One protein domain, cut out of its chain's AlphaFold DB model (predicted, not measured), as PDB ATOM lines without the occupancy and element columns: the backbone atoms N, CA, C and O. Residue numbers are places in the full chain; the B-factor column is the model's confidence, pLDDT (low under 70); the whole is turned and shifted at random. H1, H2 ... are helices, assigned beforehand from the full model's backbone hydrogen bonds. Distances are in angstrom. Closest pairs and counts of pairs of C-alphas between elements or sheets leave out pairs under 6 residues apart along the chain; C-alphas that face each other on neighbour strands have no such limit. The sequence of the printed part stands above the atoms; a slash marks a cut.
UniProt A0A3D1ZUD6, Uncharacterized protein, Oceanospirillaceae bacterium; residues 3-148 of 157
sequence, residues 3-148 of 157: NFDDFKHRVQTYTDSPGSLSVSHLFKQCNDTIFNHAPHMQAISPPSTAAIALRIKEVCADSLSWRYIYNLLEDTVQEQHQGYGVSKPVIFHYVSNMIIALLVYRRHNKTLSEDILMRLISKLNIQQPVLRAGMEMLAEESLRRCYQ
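This is residues 3 to 148 of the 157 residues of an uncharacterized protein of Oceanospirillaceae bacterium (UniProt A0A3D1ZUD6). Picture a rounded cluster of crossed helices built round H7, the longest, which runs through the middle: H1 and H5 pack on opposite sides of it, H2 and H4 on two further sides, and H3 crosses its last part, residues 138 to 146. The short H6 packs on residues 23 to 27 of H2, away from H7. The 146 printed residues hold seven named helices, H1 to H7 in order, and no named strand: the class is all helix. The whole is compact, with a radius of gyration of the C-alphas of 14.2 A and spans of 41 by 34 by 28 A.

Begin at H1, residues 3 to 16, which touches residues 129 to 137 of H7, residues 129 to 146, at a steep tilt of 40 degrees, opposite ways; the closest C-alphas, of Val 11 and Pro 129, are 5.1 A apart. Go on to H2, residues 23 to 36: it touches H7 at a steep tilt of 45 degrees, the same way, with the C-alphas of Ile 34 and Glu 140 closest at 5.3 A. H3, residues 49 to 61, touches H7 at C-alphas Arg 55 and Ser 142, 4.9 A apart. H4, residues 64 to 80, touches H3 only at the corner, and touches H7 at C-alphas Leu 73 and Leu 131, 5.9 A apart. H5, residues 88 to 103, is about perpendicular to H7, only just, at 71 degrees; their closest C-alphas, of Ile 99 and Ala 139, are 5.3 A apart. H5 and H7 are the hub, touching five other helices each. H6, residues 114 to 121, forms a helical hairpin with H5; they only just touch, with 3 pairs of C-alphas within 8 A, closest at Met 98 and Leu 120, 6.5 A. H6 also touches H2, closest at C-alphas Ser 24 and Glu 114, 6.5 A. H2 and H4 are apart. Every O i to N i+4 pair is within hydrogen-bond range in H2 to H7; in H1 it is 9 of 10.

Find C-alpha 3 at (259.822, 97.220, 269.802), where H1 begins its 20.3 A. H2 is 19.8 A long, H3 18.4 A, H4 24.4 A, H5 22.4 A and H6 10.4 A. Find C-alpha 129 at (246.666, 95.217, 261.385); from there H7 runs 25.8 A to C-alpha 146 at (267.737, 109.842, 259.099).

The two C-alphas farthest apart, of His 40 and Gly 83, are 43.3 A apart. The printed part has no cut; the link from H2 to H3 is long, at 12 residues. Look for pLDDT under 70 at residue 3, residues 18 to 20, residue 39 and residues 82 to 85.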
ATOM      1  N   ASN A   3     260.241  97.555 271.172       69.00
ATOM      2  CA  ASN A   3     259.822  97.220 269.802       69.00
ATOM      3  C   ASN A   3     258.763  96.110 269.696       69.00
ATOM      4  O   ASN A   3     258.037  96.077 268.714       69.00
ATOM      5  N   PHE A   4     258.665  95.184 270.656       83.56
ATOM      6  CA  PHE A   4     257.740  94.044 270.531       83.56
ATOM      7  C   PHE A   4     256.408  94.240 271.237       83.56
ATOM      8  O   PHE A   4     255.369  93.903 270.674       83.56
ATOM      9  N   ASP A   5     256.435  94.770 272.455       87.69
ATOM     10  CA  ASP A   5     255.208  94.989 273.217       87.69
ATOM     11  C   ASP A   5     254.381  96.120 272.592       87.69
ATOM     12  O   ASP A   5     253.170  95.968 272.452       87.69
ATOM     13  N   ASP A   6     255.034  97.185 272.101       89.31
ATOM     14  CA  ASP A   6     254.375  98.241 271.317       89.31
ATOM     15  C   ASP A   6     253.787  97.679 270.014       89.31
ATOM     16  O   ASP A   6     252.613  97.890 269.719       89.31
ATOM     17  N   PHE A   7     254.550  96.860 269.281       91.69
ATOM     18  CA  PHE A   7     254.057  96.212 268.063       91.69
ATOM     19  C   PHE A   7     252.786  95.395 268.320       91.69
ATOM     20  O   PHE A   7     251.773  95.596 267.649       91.69
ATOM     21  N   LYS A   8     252.803  94.511 269.325       92.00
ATOM     22  CA  LYS A   8     251.635  93.696 269.696       92.00
ATOM     23  C   LYS A   8     250.452  94.563 270.121       92.00
ATOM     24  O   LYS A   8     249.328  94.298 269.704       92.00
ATOM     25  N   HIS A   9     250.705  95.604 270.910       92.88
ATOM     26  CA  HIS A   9     249.673  96.535 271.354       92.88
ATOM     27  C   HIS A   9     249.012  97.266 270.173       92.88
ATOM     28  O   HIS A   9     247.783  97.338 270.105       92.88
ATOM     29  N   ARG A  10     249.797  97.754 269.202       92.38
ATOM     30  CA  ARG A  10     249.275  98.393 267.982       92.38
ATOM     31  C   ARG A  10     248.463  97.421 267.132       92.38
ATOM     32  O   ARG A  10     247.355  97.762 266.723       92.38
ATOM     33  N   VAL A  11     248.964  96.200 266.922       93.44
ATOM     34  CA  VAL A  11     248.232  95.148 266.194       93.44
ATOM     35  C   VAL A  11     246.879  94.873 266.850       93.44
ATOM     36  O   VAL A  11     245.862  94.860 266.157       93.44
ATOM     37  N   GLN A  12     246.846  94.710 268.175       93.81
ATOM     38  CA  GLN A  12     245.604  94.504 268.922       93.81
ATOM     39  C   GLN A  12     244.652  95.696 268.762       93.81
ATOM     40  O   GLN A  12     243.503  95.519 268.369       93.81
ATOM     41  N   THR A  13     245.158  96.920 268.936       91.94
ATOM     42  CA  THR A  13     244.374  98.156 268.787       91.94
ATOM     43  C   THR A  13     243.712  98.259 267.408       91.94
ATOM     44  O   THR A  13     242.535  98.606 267.306       91.94
ATOM     45  N   TYR A  14     244.439  97.949 266.330       91.44
ATOM     46  CA  TYR A  14     243.880  98.000 264.974       91.44
ATOM     47  C   TYR A  14     242.937  96.837 264.669       91.44
ATOM     48  O   TYR A  14     242.042  96.988 263.841       91.44
ATOM     49  N   THR A  15     243.118  95.699 265.337       89.94
ATOM     50  CA  THR A  15     242.208  94.553 265.234       89.94
ATOM     51  C   THR A  15     240.867  94.860 265.904       89.94
ATOM     52  O   THR A  15     239.822  94.576 265.325       89.94
ATOM     53  N   ASP A  16     240.887  95.509 267.073       86.81
ATOM     54  CA  ASP A  16     239.685  95.847 267.852       86.81
ATOM     55  C   ASP A  16     238.902  97.037 267.278       86.81
ATOM     56  O   ASP A  16     237.730  97.239 267.595       86.81
ATOM     57  N   SER A  17     239.535  97.828 266.409       77.31
ATOM     58  CA  SER A  17     238.923  98.970 265.723       77.31
ATOM     59  C   SER A  17     238.981  98.812 264.197       77.31
ATOM     60  O   SER A  17     239.657  99.606 263.534       77.31
ATOM     61  N   PRO A  18     238.252  97.842 263.601       66.44
ATOM     62  CA  PRO A  18     238.265  97.564 262.163       66.44
ATOM     63  C   PRO A  18     237.442  98.593 261.367       66.44
ATOM     64  O   PRO A  18     236.654  98.254 260.485       66.44
ATOM     65  N   GLY A  19     237.578  99.878 261.700       61.62
ATOM     66  CA  GLY A  19     236.893 100.955 261.005       61.62
ATOM     67  C   GLY A  19     237.257 100.952 259.522       61.62
ATOM     68  O   GLY A  19     238.434 100.969 259.159       61.62
ATOM     69  N   SER A  20     236.240 100.979 258.658       67.25
ATOM     70  CA  SER A  20     236.380 101.189 257.214       67.25
ATOM     71  C   SER A  20     236.791 102.641 256.940       67.25
ATOM     72  O   SER A  20     235.995 103.468 256.489       67.25
ATOM     73  N   LEU A  21     238.038 102.985 257.253       79.62
ATOM     74  CA  LEU A  21     238.621 104.259 256.858       79.62
ATOM     75  C   LEU A  21     238.875 104.251 255.351       79.62
ATOM     76  O   LEU A  21     239.344 103.257 254.790       79.62
ATOM     77  N   SER A  22     238.609 105.385 254.697       86.62
ATOM     78  CA  SER A  22     239.094 105.591 253.335       86.62
ATOM     79  C   SER A  22     240.621 105.496 253.315       86.62
ATOM     80  O   SER A  22     241.297 105.822 254.295       86.62
ATOM     81  N   VAL A  23     241.173 105.085 252.177       84.81
ATOM     82  CA  VAL A  23     242.621 104.967 251.959       84.81
ATOM     83  C   VAL A  23     243.360 106.248 252.344       84.81
ATOM     84  O   VAL A  23     244.344 106.207 253.081       84.81
ATOM     85  N   SER A  24     242.837 107.396 251.914       86.25
ATOM     86  CA  SER A  24     243.395 108.712 252.224       86.25
ATOM     87  C   SER A  24     243.379 109.028 253.723       86.25
ATOM     88  O   SER A  24     244.356 109.567 254.242       86.25
ATOM     89  N   HIS A  25     242.308 108.670 254.444       89.12
ATOM     90  CA  HIS A  25     242.248 108.847 255.899       89.12
ATOM     91  C   HIS A  25     243.210 107.920 256.634       89.12
ATOM     92  O   HIS A  25     243.861 108.359 257.578       89.12
ATOM     93  N   LEU A  26     243.342 106.675 256.181       89.06
ATOM     94  CA  LEU A  26     244.264 105.719 256.774       89.06
ATOM     95  C   LEU A  26     245.721 106.165 256.594       89.06
ATOM     96  O   LEU A  26     246.463 106.220 257.568       89.06
ATOM     97  N   PHE A  27     246.110 106.589 255.387       91.38
ATOM     98  CA  PHE A  27     247.438 107.161 255.131       91.38
ATOM     99  C   PHE A  27     247.718 108.391 255.989       91.38
ATOM    100  O   PHE A  27     248.801 108.516 256.560       91.38
ATOM    101  N   LYS A  28     246.732 109.288 256.098       91.50
ATOM    102  CA  LYS A  28     246.813 110.451 256.976       91.50
ATOM    103  C   LYS A  28     247.040 110.037 258.428       91.50
ATOM    104  O   LYS A  28     247.937 110.582 259.058       91.50
ATOM    105  N   GLN A  29     246.270 109.078 258.933       91.81
ATOM    106  CA  GLN A  29     246.387 108.611 260.309       91.81
ATOM    107  C   GLN A  29     247.748 107.964 260.568       91.81
ATOM    108  O   GLN A  29     248.380 108.303 261.559       91.81
ATOM    109  N   CYS A  30     248.232 107.098 259.674       92.31
ATOM    110  CA  CYS A  30     249.561 106.501 259.802       92.31
ATOM    111  C   CYS A  30     250.660 107.577 259.789       92.31
ATOM    112  O   CYS A  30     251.555 107.547 260.628       92.31
ATOM    113  N   ASN A  31     250.580 108.554 258.878       93.06
ATOM    114  CA  ASN A  31     251.509 109.686 258.839       93.06
ATOM    115  C   ASN A  31     251.485 110.473 260.160       93.06
ATOM    116  O   ASN A  31     252.540 110.703 260.744       93.06
ATOM    117  N   ASP A  32     250.301 110.831 260.657       91.06
ATOM    118  CA  ASP A  32     250.154 111.551 261.922       91.06
ATOM    119  C   ASP A  32     250.721 110.721 263.098       91.06
ATOM    120  O   ASP A  32     251.473 111.261 263.905       91.06
ATOM    121  N   THR A  33     250.468 109.405 263.160       91.19
ATOM    122  CA  THR A  33     251.057 108.509 264.176       91.19
ATOM    123  C   THR A  33     252.585 108.534 264.142       91.19
ATOM    124  O   THR A  33     253.213 108.778 265.171       91.19
ATOM    125  N   ILE A  34     253.185 108.346 262.960       91.44
ATOM    126  CA  ILE A  34     254.645 108.287 262.797       91.44
ATOM    127  C   ILE A  34     255.303 109.583 263.287       91.44
ATOM    128  O   ILE A  34     256.292 109.554 264.019       91.44
ATOM    129  N   PHE A  35     254.751 110.734 262.900       88.56
ATOM    130  CA  PHE A  35     255.316 112.031 263.268       88.56
ATOM    131  C   PHE A  35     255.000 112.439 264.718       88.56
ATOM    132  O   PHE A  35     255.797 113.151 265.325       88.56
ATOM    133  N   ASN A  36     253.918 111.938 265.323       87.31
ATOM    134  CA  ASN A  36     253.644 112.136 266.753       87.31
ATOM    135  C   ASN A  36     254.670 111.425 267.649       87.31
ATOM    136  O   ASN A  36     255.034 111.950 268.700       87.31
ATOM    137  N   HIS A  37     255.184 110.267 267.222       80.81
ATOM    138  CA  HIS A  37     256.268 109.565 267.920       80.81
ATOM    139  C   HIS A  37     257.658 110.160 267.645       80.81
ATOM    140  O   HIS A  37     258.645 109.770 268.273       80.81
ATOM    141  N   ALA A  38     257.740 111.145 266.749       73.19
ATOM    142  CA  ALA A  38     258.962 111.842 266.383       73.19
ATOM    143  C   ALA A  38     258.760 113.372 266.412       73.19
ATOM    144  O   ALA A  38     258.900 114.028 265.382       73.19
ATOM    145  N   PRO A  39     258.478 113.982 267.582       67.44
ATOM    146  CA  PRO A  39     258.023 115.376 267.686       67.44
ATOM    147  C   PRO A  39     259.041 116.418 267.194       67.44
ATOM    148  O   PRO A  39     258.677 117.543 266.858       67.44
ATOM    149  N   HIS A  40     260.325 116.059 267.125       71.56
ATOM    150  CA  HIS A  40     261.377 116.909 266.557       71.56
ATOM    151  C   HIS A  40     261.456 116.843 265.023       71.56
ATOM    152  O   HIS A  40     262.267 117.539 264.417       71.56
ATOM    153  N   MET A  41     260.638 116.005 264.387       76.94
ATOM    154  CA  MET A  41     260.627 115.757 262.950       76.94
ATOM    155  C   MET A  41     259.315 116.291 262.381       76.94
ATOM    156  O   MET A  41     258.238 116.006 262.893       76.94
ATOM    157  N   GLN A  42     259.388 117.100 261.325       77.25
ATOM    158  CA  GLN A  42     258.200 117.735 260.756       77.25
ATOM    159  C   GLN A  42     257.783 117.060 259.454       77.25
ATOM    160  O   GLN A  42     258.553 117.019 258.493       77.25
ATOM    161  N   ALA A  43     256.519 116.636 259.387       79.00
ATOM    162  CA  ALA A  43     255.937 116.031 258.190       79.00
ATOM    163  C   ALA A  43     256.045 116.932 256.951       79.00
ATOM    164  O   ALA A  43     256.142 116.442 255.840       79.00
ATOM    165  N   ILE A  44     256.068 118.257 257.111       80.94
ATOM    166  CA  ILE A  44     256.128 119.197 255.979       80.94
ATOM    167  C   ILE A  44     257.489 119.239 255.268       80.94
ATOM    168  O   ILE A  44     257.548 119.685 254.117       80.94
ATOM    169  N   SER A  45     258.554 118.775 255.929       82.06
ATOM    170  CA  SER A  45     259.932 118.784 255.426       82.06
ATOM    171  C   SER A  45     260.639 117.451 255.728       82.06
ATOM    172  O   SER A  45     261.599 117.426 256.504       82.06
ATOM    173  N   PRO A  46     260.182 116.331 255.138       83.69
ATOM    174  CA  PRO A  46     260.779 115.023 255.380       83.69
ATOM    175  C   PRO A  46     262.179 114.914 254.739       83.69
ATOM    176  O   PRO A  46     262.487 115.665 253.806       83.69
ATOM    177  N   PRO A  47     263.022 113.957 255.182       87.75
ATOM    178  CA  PRO A  47     264.298 113.662 254.531       87.75
ATOM    179  C   PRO A  47     264.127 113.269 253.056       87.75
ATOM    180  O   PRO A  47     263.033 112.934 252.594       87.75
ATOM    181  N   SER A  48     265.229 113.275 252.300       90.00
ATOM    182  CA  SER A  48     265.197 112.811 250.910       90.00
ATOM    183  C   SER A  48     264.790 111.335 250.833       90.00
ATOM    184  O   SER A  48     265.115 110.534 251.710       90.00
ATOM    185  N   THR A  49     264.111 110.945 249.752       90.56
ATOM    186  CA  THR A  49     263.693 109.549 249.540       90.56
ATOM    187  C   THR A  49     264.883 108.588 249.517       90.56
ATOM    188  O   THR A  49     264.760 107.466 249.996       90.56
ATOM    189  N   ALA A  50     266.044 109.036 249.028       89.81
ATOM    190  CA  ALA A  50     267.287 108.267 249.052       89.81
ATOM    191  C   ALA A  50     267.802 108.030 250.482       89.81
ATOM    192  O   ALA A  50     268.174 106.907 250.814       89.81
ATOM    193  N   ALA A  51     267.776 109.058 251.339       89.94
ATOM    194  CA  ALA A  51     268.149 108.915 252.746       89.94
ATOM    195  C   ALA A  51     267.195 107.956 253.474       89.94
ATOM    196  O   ALA A  51     267.642 107.056 254.179       89.94
ATOM    197  N   ILE A  52     265.889 108.091 253.231       93.19
ATOM    198  CA  ILE A  52     264.869 107.196 253.790       93.19
ATOM    199  C   ILE A  52     265.105 105.750 253.333       93.19
ATOM    200  O   ILE A  52     265.142 104.850 254.167       93.19
ATOM    201  N   ALA A  53     265.305 105.514 252.032       92.62
ATOM    202  CA  ALA A  53     265.530 104.176 251.479       92.62
ATOM    203  C   ALA A  53     266.756 103.482 252.094       92.62
ATOM    204  O   ALA A  53     266.702 102.292 252.405       92.62
ATOM    205  N   LEU A  54     267.842 104.235 252.308       92.25
ATOM    206  CA  LEU A  54     269.025 103.734 253.001       92.25
ATOM    207  C   LEU A  54     268.680 103.290 254.429       92.25
ATOM    208  O   LEU A  54     269.008 102.167 254.812       92.25
ATOM    209  N   ARG A  55     267.967 104.129 255.189       93.38
ATOM    210  CA  ARG A  55     267.598 103.811 256.575       93.38
ATOM    211  C   ARG A  55     266.635 102.637 256.684       93.38
ATOM    212  O   ARG A  55     266.832 101.811 257.563       93.38
ATOM    213  N   ILE A  56     265.672 102.495 255.776       94.25
ATOM    214  CA  ILE A  56     264.771 101.329 255.753       94.25
ATOM    215  C   ILE A  56     265.576 100.033 255.646       94.25
ATOM    216  O   ILE A  56     265.361  99.102 256.419       94.25
ATOM    217  N   LYS A  57     266.542  99.985 254.719       92.50
ATOM    218  CA  LYS A  57     267.405  98.813 254.539       92.50
ATOM    219  C   LYS A  57     268.179  98.481 255.814       92.50
ATOM    220  O   LYS A  57     268.250  97.315 256.188       92.50
ATOM    221  N   GLU A  58     268.746  99.490 256.469       92.25
ATOM    222  CA  GLU A  58     269.472  99.308 257.727       92.25
ATOM    223  C   GLU A  58     268.557  98.800 258.838       92.25
ATOM    224  O   GLU A  58     268.894  97.819 259.489       92.25
ATOM    225  N   VAL A  59     267.390  99.420 259.035       91.69
ATOM    226  CA  VAL A  59     266.434  99.040 260.084       91.69
ATOM    227  C   VAL A  59     265.969  97.603 259.901       91.69
ATOM    228  O   VAL A  59     266.074  96.812 260.838       91.69
ATOM    229  N   CYS A  60     265.522  97.232 258.700       89.56
ATOM    230  CA  CYS A  60     265.041  95.876 258.427       89.56
ATOM    231  C   CYS A  60     266.135  94.806 258.599       89.56
ATOM    232  O   CYS A  60     265.809  93.650 258.857       89.56
ATOM    233  N   ALA A  61     267.417  95.169 258.467       86.44
ATOM    234  CA  ALA A  61     268.551  94.255 258.617       86.44
ATOM    235  C   ALA A  61     269.172  94.234 260.029       86.44
ATOM    236  O   ALA A  61     270.013  93.378 260.299       86.44
ATOM    237  N   ASP A  62     268.785  95.156 260.912       83.88
ATOM    238  CA  ASP A  62     269.448  95.417 262.193       83.88
ATOM    239  C   ASP A  62     269.040  94.414 263.304       83.88
ATOM    240  O   ASP A  62     269.115  93.190 263.135       83.88
ATOM    241  N   SER A  63     268.657  94.904 264.490       82.56
ATOM    242  CA  SER A  63     268.424  94.102 265.686       82.56
ATOM    243  C   SER A  63     267.442  92.952 265.441       82.56
ATOM    244  O   SER A  63     266.600  92.998 264.541       82.56
ATOM    245  N   LEU A  64     267.516  91.916 266.286       84.12
ATOM    246  CA  LEU A  64     266.584  90.782 266.243       84.12
ATOM    247  C   LEU A  64     265.116  91.239 266.221       84.12
ATOM    248  O   LEU A  64     264.291  90.612 265.563       84.12
ATOM    249  N   SER A  65     264.804  92.357 266.884       87.50
ATOM    250  CA  SER A  65     263.451  92.903 266.934       87.50
ATOM    251  C   SER A  65     262.954  93.448 265.602       87.50
ATOM    252  O   SER A  65     261.845  93.120 265.191       87.50
ATOM    253  N   TRP A  66     263.771  94.237 264.904       90.44
ATOM    254  CA  TRP A  66     263.376  94.800 263.611       90.44
ATOM    255  C   TRP A  66     263.305  93.738 262.522       90.44
ATOM    256  O   TRP A  66     262.351  93.726 261.746       90.44
ATOM    257  N   ARG A  67     264.249  92.789 262.531       90.75
ATOM    258  CA  ARG A  67     264.203  91.620 261.646       90.75
ATOM    259  C   ARG A  67     262.947  90.784 261.863       90.75
ATOM    260  O   ARG A  67     262.338  90.363 260.892       90.75
ATOM    261  N   TYR A  68     262.530  90.570 263.110       90.38
ATOM    262  CA  TYR A  68     261.292  89.843 263.391       90.38
ATOM    263  C   TYR A  68     260.055  90.575 262.862       90.38
ATOM    264  O   TYR A  68     259.232  89.953 262.202       90.38
ATOM    265  N   ILE A  69     259.930  91.884 263.120       92.25
ATOM    266  CA  ILE A  69     258.797  92.676 262.611       92.25
ATOM    267  C   ILE A  69     258.768  92.615 261.083       92.25
ATOM    268  O   ILE A  69     257.719  92.362 260.502       92.25
ATOM    269  N   TYR A  70     259.919  92.782 260.432       93.00
ATOM    270  CA  TYR A  70     260.011  92.687 258.981       93.00
ATOM    271  C   TYR A  70     259.654  91.284 258.460       93.00
ATOM    272  O   TYR A  70     258.883  91.181 257.512       93.00
ATOM    273  N   ASN A  71     260.115  90.209 259.106       92.19
ATOM    274  CA  ASN A  71     259.743  88.841 258.730       92.19
ATOM    275  C   ASN A  71     258.232  88.601 258.848       92.19
ATOM    276  O   ASN A  71     257.648  88.018 257.946       92.19
ATOM    277  N   LEU A  72     257.573  89.113 259.895       91.81
ATOM    278  CA  LEU A  72     256.112  89.024 260.004       91.81
ATOM    279  C   LEU A  72     255.395  89.754 258.863       91.81
ATOM    280  O   LEU A  72     254.349  89.295 258.405       91.81
ATOM    281  N   LEU A  73     255.941  90.882 258.393       91.94
ATOM    282  CA  LEU A  73     255.425  91.564 257.204       91.94
ATOM    283  C   LEU A  73     255.627  90.704 255.954       91.94
ATOM    284  O   LEU A  73     254.707  90.616 255.145       91.94
ATOM    285  N   GLU A  74     256.787  90.055 255.803       91.44
ATOM    286  CA  GLU A  74     257.031  89.120 254.699       91.44
ATOM    287  C   GLU A  74     256.010  87.983 254.688       91.44
ATOM    288  O   GLU A  74     255.346  87.783 253.670       91.44
ATOM    289  N   ASP A  75     255.840  87.305 255.819       91.31
ATOM    290  CA  ASP A  75     254.926  86.173 255.962       91.31
ATOM    291  C   ASP A  75     253.477  86.610 255.682       91.31
ATOM    292  O   ASP A  75     252.782  85.998 254.872       91.31
ATOM    293  N   THR A  76     253.052  87.752 256.240       91.31
ATOM    294  CA  THR A  76     251.701  88.298 256.022       91.31
ATOM    295  C   THR A  76     251.444  88.630 254.548       91.31
ATOM    296  O   THR A  76     250.361  88.365 254.026       91.31
ATOM    297  N   VAL A  77     252.424  89.215 253.848       89.44
ATOM    298  CA  VAL A  77     252.298  89.509 252.410       89.44
ATOM    299  C   VAL A  77     252.234  88.214 251.604       89.44
ATOM    300  O   VAL A  77     251.404  88.093 250.704       89.44
ATOM    301  N   GLN A  78     253.072  87.228 251.925       88.06
ATOM    302  CA  GLN A  78     253.063  85.934 251.242       88.06
ATOM    303  C   GLN A  78     251.718  85.215 251.384       88.06
ATOM    304  O   GLN A  78     251.191  84.718 250.386       88.06
ATOM    305  N   GLU A  79     251.131  85.218 252.581       87.81
ATOM    306  CA  GLU A  79     249.805  84.648 252.841       87.81
ATOM    307  C   GLU A  79     248.702  85.338 252.022       87.81
ATOM    308  O   GLU A  79     247.827  84.669 251.466       87.81
ATOM    309  N   GLN A  80     248.763  86.668 251.874       84.19
ATOM    310  CA  GLN A  80     247.794  87.429 251.073       84.19
ATOM    311  C   GLN A  80     247.841  87.097 249.574       84.19
ATOM    312  O   GLN A  80     246.826  87.235 248.890       84.19
ATOM    313  N   HIS A  81     248.982  86.638 249.051       79.25
ATOM    314  CA  HIS A  81     249.166  86.347 247.624       79.25
ATOM    315  C   HIS A  81     248.830  84.897 247.204       79.25
ATOM    316  O   HIS A  81     249.100  84.531 246.059       79.25
ATOM    317  N   GLN A  82     248.220  84.089 248.089       61.03
ATOM    318  CA  GLN A  82     247.567  82.785 247.826       61.03
ATOM    319  C   GLN A  82     248.128  81.969 246.633       61.03
ATOM    320  O   GLN A  82     247.408  81.626 245.698       61.03
ATOM    321  N   GLY A  83     249.423  81.635 246.660       56.56
ATOM    322  CA  GLY A  83     250.041  80.695 245.709       56.56
ATOM    323  C   GLY A  83     250.851  81.312 244.561       56.56
ATOM    324  O   GLY A  83     251.619  80.593 243.924       56.56
ATOM    325  N   TYR A  84     250.788  82.629 244.340       62.97
ATOM    326  CA  TYR A  84     251.781  83.331 243.520       62.97
ATOM    327  C   TYR A  84     252.907  83.807 244.433       62.97
ATOM    328  O   TYR A  84     252.799  84.837 245.094       62.97
ATOM    329  N   GLY A  85     253.984  83.025 244.516       67.31
ATOM    330  CA  GLY A  85     255.132  83.360 245.357       67.31
ATOM    331  C   GLY A  85     255.717  84.725 244.986       67.31
ATOM    332  O   GLY A  85     256.336  84.877 243.934       67.31
ATOM    333  N   VAL A  86     255.541  85.720 245.858       83.25
ATOM    334  CA  VAL A  86     256.237  87.003 245.748       83.25
ATOM    335  C   VAL A  86     257.616  86.838 246.375       83.25
ATOM    336  O   VAL A  86     257.749  86.441 247.533       83.25
ATOM    337  N   SER A  87     258.667  87.115 245.604       88.88
ATOM    338  CA  SER A  87     260.034  86.969 246.100       88.88
ATOM    339  C   SER A  87     260.336  87.999 247.193       88.88
ATOM    340  O   SER A  87     259.861  89.136 247.142       88.88
ATOM    341  N   LYS A  88     261.176  87.631 248.168       88.81
ATOM    342  CA  LYS A  88     261.582  88.532 249.264       88.81
ATOM    343  C   LYS A  88     262.087  89.904 248.789       88.81
ATOM    344  O   LYS A  88     261.663  90.907 249.357       88.81
ATOM    345  N   PRO A  89     262.902  90.014 247.716       90.94
ATOM    346  CA  PRO A  89     263.304  91.321 247.188       90.94
ATOM    347  C   PRO A  89     262.128  92.187 246.714       90.94
ATOM    348  O   PRO A  89     262.164  93.408 246.865       90.94
ATOM    349  N   VAL A  90     261.080  91.574 246.155       91.12
ATOM    350  CA  VAL A  90     259.874  92.292 245.719       91.12
ATOM    351  C   VAL A  90     259.063  92.761 246.926       91.12
ATOM    352  O   VAL A  90     258.630  93.913 246.946       91.12
ATOM    353  N   ILE A  91     258.925  91.926 247.961       91.62
ATOM    354  CA  ILE A  91     258.273  92.322 249.219       91.62
ATOM    355  C   ILE A  91     259.016  93.500 249.851       91.62
ATOM    356  O   ILE A  91     258.397  94.517 250.164       91.62
ATOM    357  N   PHE A  92     260.347  93.419 249.951       93.12
ATOM    358  CA  PHE A  92     261.175  94.512 250.458       93.12
ATOM    359  C   PHE A  92     260.944  95.813 249.678       93.12
ATOM    360  O   PHE A  92     260.865  96.893 250.266       93.12
ATOM    361  N   HIS A  93     260.791  95.724 248.354       92.88
ATOM    362  CA  HIS A  93     260.484  96.878 247.514       92.88
ATOM    363  C   HIS A  93     259.093  97.467 247.807       92.88
ATOM    364  O   HIS A  93     258.953  98.689 247.884       92.88
ATOM    365  N   TYR A  94     258.067  96.634 248.009       93.00
ATOM    366  CA  TYR A  94     256.721  97.094 248.376       93.00
ATOM    367  C   TYR A  94     256.705  97.771 249.745       93.00
ATOM    368  O   TYR A  94     256.189  98.883 249.867       93.00
ATOM    369  N   VAL A  95     257.339  97.144 250.737       93.50
ATOM    370  CA  VAL A  95     257.527  97.679 252.092       93.50
ATOM    371  C   VAL A  95     258.242  99.029 252.034       93.50
ATOM    372  O   VAL A  95     257.750 100.019 252.568       93.50
ATOM    373  N   SER A  96     259.361  99.102 251.310       94.50
ATOM    374  CA  SER A  96     260.158 100.327 251.202       94.50
ATOM    375  C   SER A  96     259.379 101.470 250.554       94.50
ATOM    376  O   SER A  96     259.381 102.590 251.063       94.50
ATOM    377  N   ASN A  97     258.674 101.194 249.453       94.69
ATOM    378  CA  ASN A  97     257.857 102.198 248.774       94.69
ATOM    379  C   ASN A  97     256.698 102.682 249.650       94.69
ATOM    380  O   ASN A  97     256.389 103.872 249.634       94.69
ATOM    381  N   MET A  98     256.076 101.781 250.415       95.25
ATOM    382  CA  MET A  98     255.010 102.137 251.348       95.25
ATOM    383  C   MET A  98     255.533 103.044 252.463       95.25
ATOM    384  O   MET A  98     254.954 104.101 252.697       95.25
ATOM    385  N   ILE A  99     256.654 102.692 253.099       95.06
ATOM    386  CA  ILE A  99     257.271 103.520 254.147       95.06
ATOM    387  C   ILE A  99     257.630 104.904 253.600       95.06
ATOM    388  O   ILE A  99     257.289 105.914 254.212       95.06
ATOM    389  N   ILE A 100     258.270 104.973 252.429       94.38
ATOM    390  CA  ILE A 100     258.588 106.255 251.788       94.38
ATOM    391  C   ILE A 100     257.310 107.062 251.570       94.38
ATOM    392  O   ILE A 100     257.270 108.229 251.948       94.38
ATOM    393  N   ALA A 101     256.265 106.452 251.008       93.56
ATOM    394  CA  ALA A 101     254.994 107.119 250.754       93.56
ATOM    395  C   ALA A 101     254.311 107.609 252.038       93.56
ATOM    396  O   ALA A 101     253.766 108.708 252.043       93.56
ATOM    397  N   LEU A 102     254.375 106.843 253.129       94.19
ATOM    398  CA  LEU A 102     253.874 107.250 254.443       94.19
ATOM    399  C   LEU A 102     254.636 108.464 254.980       94.19
ATOM    400  O   LEU A 102     254.018 109.411 255.460       94.19
ATOM    401  N   LEU A 103     255.965 108.472 254.864       92.56
ATOM    402  CA  LEU A 103     256.812 109.555 255.367       92.56
ATOM    403  C   LEU A 103     256.708 110.837 254.537       92.56
ATOM    404  O   LEU A 103     256.764 111.930 255.094       92.56
ATOM    405  N   VAL A 104     256.532 110.717 253.219       91.12
ATOM    406  CA  VAL A 104     256.368 111.863 252.307       91.12
ATOM    407  C   VAL A 104     254.905 112.163 251.984       91.12
ATOM    408  O   VAL A 104     254.640 112.975 251.095       91.12
ATOM    409  N   TYR A 105     253.961 111.521 252.690       90.12
ATOM    410  CA  TYR A 105     252.524 111.668 252.455       90.12
ATOM    411  C   TYR A 105     252.124 113.136 252.432       90.12
ATOM    412  O   TYR A 105     251.409 113.548 251.524       90.12
ATOM    413  N   ARG A 106     252.627 113.919 253.393       85.62
ATOM    414  CA  ARG A 106     252.606 115.380 253.358       85.62
ATOM    415  C   ARG A 106     253.997 115.874 252.996       85.62
ATOM    416  O   ARG A 106     254.977 115.433 253.577       85.62
ATOM    417  N   ARG A 107     254.091 116.808 252.056       82.38
ATOM    418  CA  ARG A 107     255.336 117.519 251.751       82.38
ATOM    419  C   ARG A 107     255.006 118.880 251.159       82.38
ATOM    420  O   ARG A 107     254.216 118.962 250.223       82.38
ATOM    421  N   HIS A 108     255.602 119.947 251.693       78.50
ATOM    422  CA  HIS A 108     255.351 121.322 251.232       78.50
ATOM    423  C   HIS A 108     253.846 121.654 251.104       78.50
ATOM    424  O   HIS A 108     253.404 122.192 250.091       78.50
ATOM    425  N   ASN A 109     253.050 121.281 252.115       76.12
ATOM    426  CA  ASN A 109     251.587 121.456 252.170       76.12
ATOM    427  C   ASN A 109     250.779 120.734 251.075       76.12
ATOM    428  O   ASN A 109     249.592 121.005 250.910       76.12
ATOM    429  N   LYS A 110     251.391 119.798 250.344       83.00
ATOM    430  CA  LYS A 110     250.699 118.910 249.406       83.00
ATOM    431  C   LYS A 110     250.607 117.509 249.985       83.00
ATOM    432  O   LYS A 110     251.528 117.069 250.673       83.00
ATOM    433  N   THR A 111     249.513 116.818 249.683       88.44
ATOM    434  CA  THR A 111     249.373 115.387 249.948       88.44
ATOM    435  C   THR A 111     249.679 114.572 248.697       88.44
ATOM    436  O   THR A 111     249.486 115.054 247.578       88.44
ATOM    437  N   LEU A 112     250.132 113.329 248.869       88.12
ATOM    438  CA  LEU A 112     250.156 112.360 247.769       88.12
ATOM    439  C   LEU A 112     248.750 112.198 247.174       88.12
ATOM    440  O   LEU A 112     247.754 112.234 247.903       88.12
ATOM    441  N   SER A 113     248.671 112.042 245.850       88.38
ATOM    442  CA  SER A 113     247.391 111.858 245.165       88.38
ATOM    443  C   SER A 113     246.785 110.498 245.492       88.38
ATOM    444  O   SER A 113     247.499 109.508 245.659       88.38
ATOM    445  N   GLU A 114     245.457 110.440 245.529       87.00
ATOM    446  CA  GLU A 114     244.716 109.215 245.832       87.00
ATOM    447  C   GLU A 114     245.063 108.069 244.869       87.00
ATOM    448  O   GLU A 114     245.263 106.943 245.314       87.00
ATOM    449  N   ASP A 115     245.292 108.360 243.584       87.81
ATOM    450  CA  ASP A 115     245.746 107.369 242.597       87.81
ATOM    451  C   ASP A 115     247.066 106.684 242.986       87.81
ATOM    452  O   ASP A 115     247.242 105.484 242.764       87.81
ATOM    453  N   ILE A 116     248.014 107.435 243.560       87.44
ATOM    454  CA  ILE A 116     249.286 106.878 244.037       87.44
ATOM    455  C   ILE A 116     249.026 105.986 245.251       87.44
ATOM    456  O   ILE A 116     249.561 104.878 245.314       87.44
ATOM    457  N   LEU A 117     248.181 106.435 246.183       89.38
ATOM    458  CA  LEU A 117     247.833 105.669 247.381       89.38
ATOM    459  C   LEU A 117     247.142 104.349 247.021       89.38
ATOM    460  O   LEU A 117     247.526 103.296 247.526       89.38
ATOM    461  N   MET A 118     246.190 104.376 246.087       87.00
ATOM    462  CA  MET A 118     245.477 103.185 245.623       87.00
ATOM    463  C   MET A 118     246.421 102.160 244.981       87.00
ATOM    464  O   MET A 118     246.302 100.965 245.248       87.00
ATOM    465  N   ARG A 119     247.410 102.607 244.191       89.06
ATOM    466  CA  ARG A 119     248.440 101.721 243.605       89.06
ATOM    467  C   ARG A 119     249.387 101.115 244.641       89.06
ATOM    468  O   ARG A 119     249.977 100.069 244.376       89.06
ATOM    469  N   LEU A 120     249.601 101.792 245.765       89.81
ATOM    470  CA  LEU A 120     250.412 101.276 246.866       89.81
ATOM    471  C   LEU A 120     249.622 100.239 247.667       89.81
ATOM    472  O   LEU A 120     250.138  99.154 247.923       89.81
ATOM    473  N   ILE A 121     248.361 100.532 247.993       86.88
ATOM    474  CA  ILE A 121     247.505  99.622 248.767       86.88
ATOM    475  C   ILE A 121     247.162  98.350 248.002       86.88
ATOM    476  O   ILE A 121     247.101  97.285 248.609       86.88
ATOM    477  N   SER A 122     247.009  98.419 246.678       84.81
ATOM    478  CA  SER A 122     246.782  97.218 245.866       84.81
ATOM    479  C   SER A 122     247.948  96.224 245.906       84.81
ATOM    480  O   SER A 122     247.753  95.046 245.622       84.81
ATOM    481  N   LYS A 123     249.155  96.688 246.258       86.56
ATOM    482  CA  LYS A 123     250.349  95.849 246.447       86.56
ATOM    483  C   LYS A 123     250.564  95.441 247.898       86.56
ATOM    484  O   LYS A 123     251.212  94.433 248.149       86.56
ATOM    485  N   LEU A 124     250.097  96.258 248.839       88.06
ATOM    486  CA  LEU A 124     250.324  96.066 250.260       88.06
ATOM    487  C   LEU A 124     249.158  96.653 251.060       88.06
ATOM    488  O   LEU A 124     249.055  97.870 251.234       88.06
ATOM    489  N   ASN A 125     248.285  95.784 251.567       87.62
ATOM    490  CA  ASN A 125     247.061  96.225 252.221       87.62
ATOM    491  C   ASN A 125     247.300  96.690 253.669       87.62
ATOM    492  O   ASN A 125     247.179  95.910 254.612       87.62
ATOM    493  N   ILE A 126     247.561  97.985 253.859       88.31
ATOM    494  CA  ILE A 126     247.751  98.595 255.188       88.31
ATOM    495  C   ILE A 126     246.479  98.641 256.055       88.31
ATOM    496  O   ILE A 126     246.540  99.118 257.182       88.31
ATOM    497  N   GLN A 127     245.322  98.179 255.568       89.00
ATOM    498  CA  GLN A 127     244.165  97.931 256.439       89.00
ATOM    499  C   GLN A 127     244.377  96.686 257.308       89.00
ATOM    500  O   GLN A 127     243.747  96.553 258.353       89.00
ATOM    501  N   GLN A 128     245.263  95.777 256.891       91.06
ATOM    502  CA  GLN A 128     245.614  94.612 257.686       91.06
ATOM    503  C   GLN A 128     246.447  95.068 258.911       91.06
ATOM    504  O   GLN A 128     247.452  95.764 258.732       91.06
ATOM    505  N   PRO A 129     246.056  94.704 260.151       92.44
ATOM    506  CA  PRO A 129     246.666  95.217 261.385       92.44
ATOM    507  C   PRO A 129     248.183  95.026 261.525       92.44
ATOM    508  O   PRO A 129     248.878  95.947 261.950       92.44
ATOM    509  N   VAL A 130     248.704  93.851 261.157       93.50
ATOM    510  CA  VAL A 130     250.141  93.518 261.192       93.50
ATOM    511  C   VAL A 130     250.915  94.381 260.202       93.50
ATOM    512  O   VAL A 130     251.923  94.982 260.576       93.50
ATOM    513  N   LEU A 131     250.411  94.505 258.970       93.62
ATOM    514  CA  LEU A 131     250.997  95.359 257.942       93.62
ATOM    515  C   LEU A 131     251.013  96.812 258.395       93.62
ATOM    516  O   LEU A 131     252.047  97.466 258.310       93.62
ATOM    517  N   ARG A 132     249.904  97.307 258.942       93.88
ATOM    518  CA  ARG A 132     249.822  98.673 259.452       93.88
ATOM    519  C   ARG A 132     250.841  98.943 260.556       93.88
ATOM    520  O   ARG A 132     251.652  99.854 260.420       93.88
ATOM    521  N   ALA A 133     250.807  98.146 261.623       94.19
ATOM    522  CA  ALA A 133     251.672  98.333 262.784       94.19
ATOM    523  C   ALA A 133     253.152  98.223 262.403       94.19
ATOM    524  O   ALA A 133     253.954  99.073 262.784       94.19
ATOM    525  N   GLY A 134     253.513  97.218 261.601       94.25
ATOM    526  CA  GLY A 134     254.893  97.039 261.168       94.25
ATOM    527  C   GLY A 134     255.374  98.178 260.269       94.25
ATOM    528  O   GLY A 134     256.492  98.653 260.454       94.25
ATOM    529  N   MET A 135     254.538  98.676 259.350       94.75
ATOM    530  CA  MET A 135     254.896  99.816 258.494       94.75
ATOM    531  C   MET A 135     255.079 101.101 259.297       94.75
ATOM    532  O   MET A 135     256.056 101.808 259.064       94.75
ATOM    533  N   GLU A 136     254.185 101.398 260.242       94.44
ATOM    534  CA  GLU A 136     254.318 102.572 261.111       94.44
ATOM    535  C   GLU A 136     255.616 102.504 261.931       94.44
ATOM    536  O   GLU A 136     256.405 103.445 261.901       94.44
ATOM    537  N   MET A 137     255.910 101.372 262.575       93.88
ATOM    538  CA  MET A 137     257.111 101.236 263.409       93.88
ATOM    539  C   MET A 137     258.416 101.241 262.605       93.88
ATOM    540  O   MET A 137     259.394 101.875 263.009       93.88
ATOM    541  N   LEU A 138     258.453 100.567 261.448       94.12
ATOM    542  CA  LEU A 138     259.616 100.618 260.558       94.12
ATOM    543  C   LEU A 138     259.817 102.029 259.996       94.12
ATOM    544  O   LEU A 138     260.960 102.470 259.866       94.12
ATOM    545  N   ALA A 139     258.737 102.750 259.686       94.25
ATOM    546  CA  ALA A 139     258.800 104.134 259.234       94.25
ATOM    547  C   ALA A 139     259.319 105.072 260.329       94.25
ATOM    548  O   ALA A 139     260.210 105.871 260.052       94.25
ATOM    549  N   GLU A 140     258.813 104.944 261.557       92.62
ATOM    550  CA  GLU A 140     259.266 105.700 262.732       92.62
ATOM    551  C   GLU A 140     260.766 105.526 262.961       92.62
ATOM    552  O   GLU A 140     261.509 106.507 263.027       92.62
ATOM    553  N   GLU A 141     261.239 104.282 263.014       91.94
ATOM    554  CA  GLU A 141     262.652 104.003 263.250       91.94
ATOM    555  C   GLU A 141     263.532 104.443 262.068       91.94
ATOM    556  O   GLU A 141     264.604 105.019 262.274       91.94
ATOM    557  N   SER A 142     263.081 104.229 260.826       92.69
ATOM    558  CA  SER A 142     263.811 104.675 259.630       92.69
ATOM    559  C   SER A 142     263.943 106.194 259.602       92.69
ATOM    560  O   SER A 142     265.025 106.727 259.349       92.69
ATOM    561  N   LEU A 143     262.854 106.900 259.914       91.75
ATOM    562  CA  LEU A 143     262.835 108.349 260.028       91.75
ATOM    563  C   LEU A 143     263.772 108.808 261.151       91.75
ATOM    564  O   LEU A 143     264.591 109.695 260.921       91.75
ATOM    565  N   ARG A 144     263.732 108.164 262.325       89.25
ATOM    566  CA  ARG A 144     264.615 108.479 263.456       89.25
ATOM    567  C   ARG A 144     266.089 108.408 263.069       89.25
ATOM    568  O   ARG A 144     266.847 109.328 263.379       89.25
ATOM    569  N   ARG A 145     266.492 107.364 262.339       89.00
ATOM    570  CA  ARG A 145     267.880 107.190 261.885       89.00
ATOM    571  C   ARG A 145     268.306 108.185 260.810       89.00
ATOM    572  O   ARG A 145     269.499 108.450 260.683       89.00
ATOM    573  N   CYS A 146     267.386 108.776 260.047       87.94
ATOM    574  CA  CYS A 146     267.737 109.842 259.099       87.94
ATOM    575  C   CYS A 146     268.326 111.075 259.799       87.94
ATOM    576  O   CYS A 146     269.107 111.796 259.187       87.94
ATOM    577  N   TYR A 147     267.976 111.301 261.067       80.25
ATOM    578  CA  TYR A 147     268.434 112.446 261.860       80.25
ATOM    579  C   TYR A 147     269.509 112.086 262.887       80.25
ATOM    580  O   TYR A 147     269.991 112.957 263.609       80.25
ATOM    581  N   GLN A 148     269.901 110.815 262.959       77.75
ATOM    582  CA  GLN A 148     271.043 110.398 263.756       77.75
ATOM    583  C   GLN A 148     272.303 110.461 262.896       77.75
ATOM    584  O   GLN A 148     272.274 110.006 261.745       77.75
TER     585      GLN A 148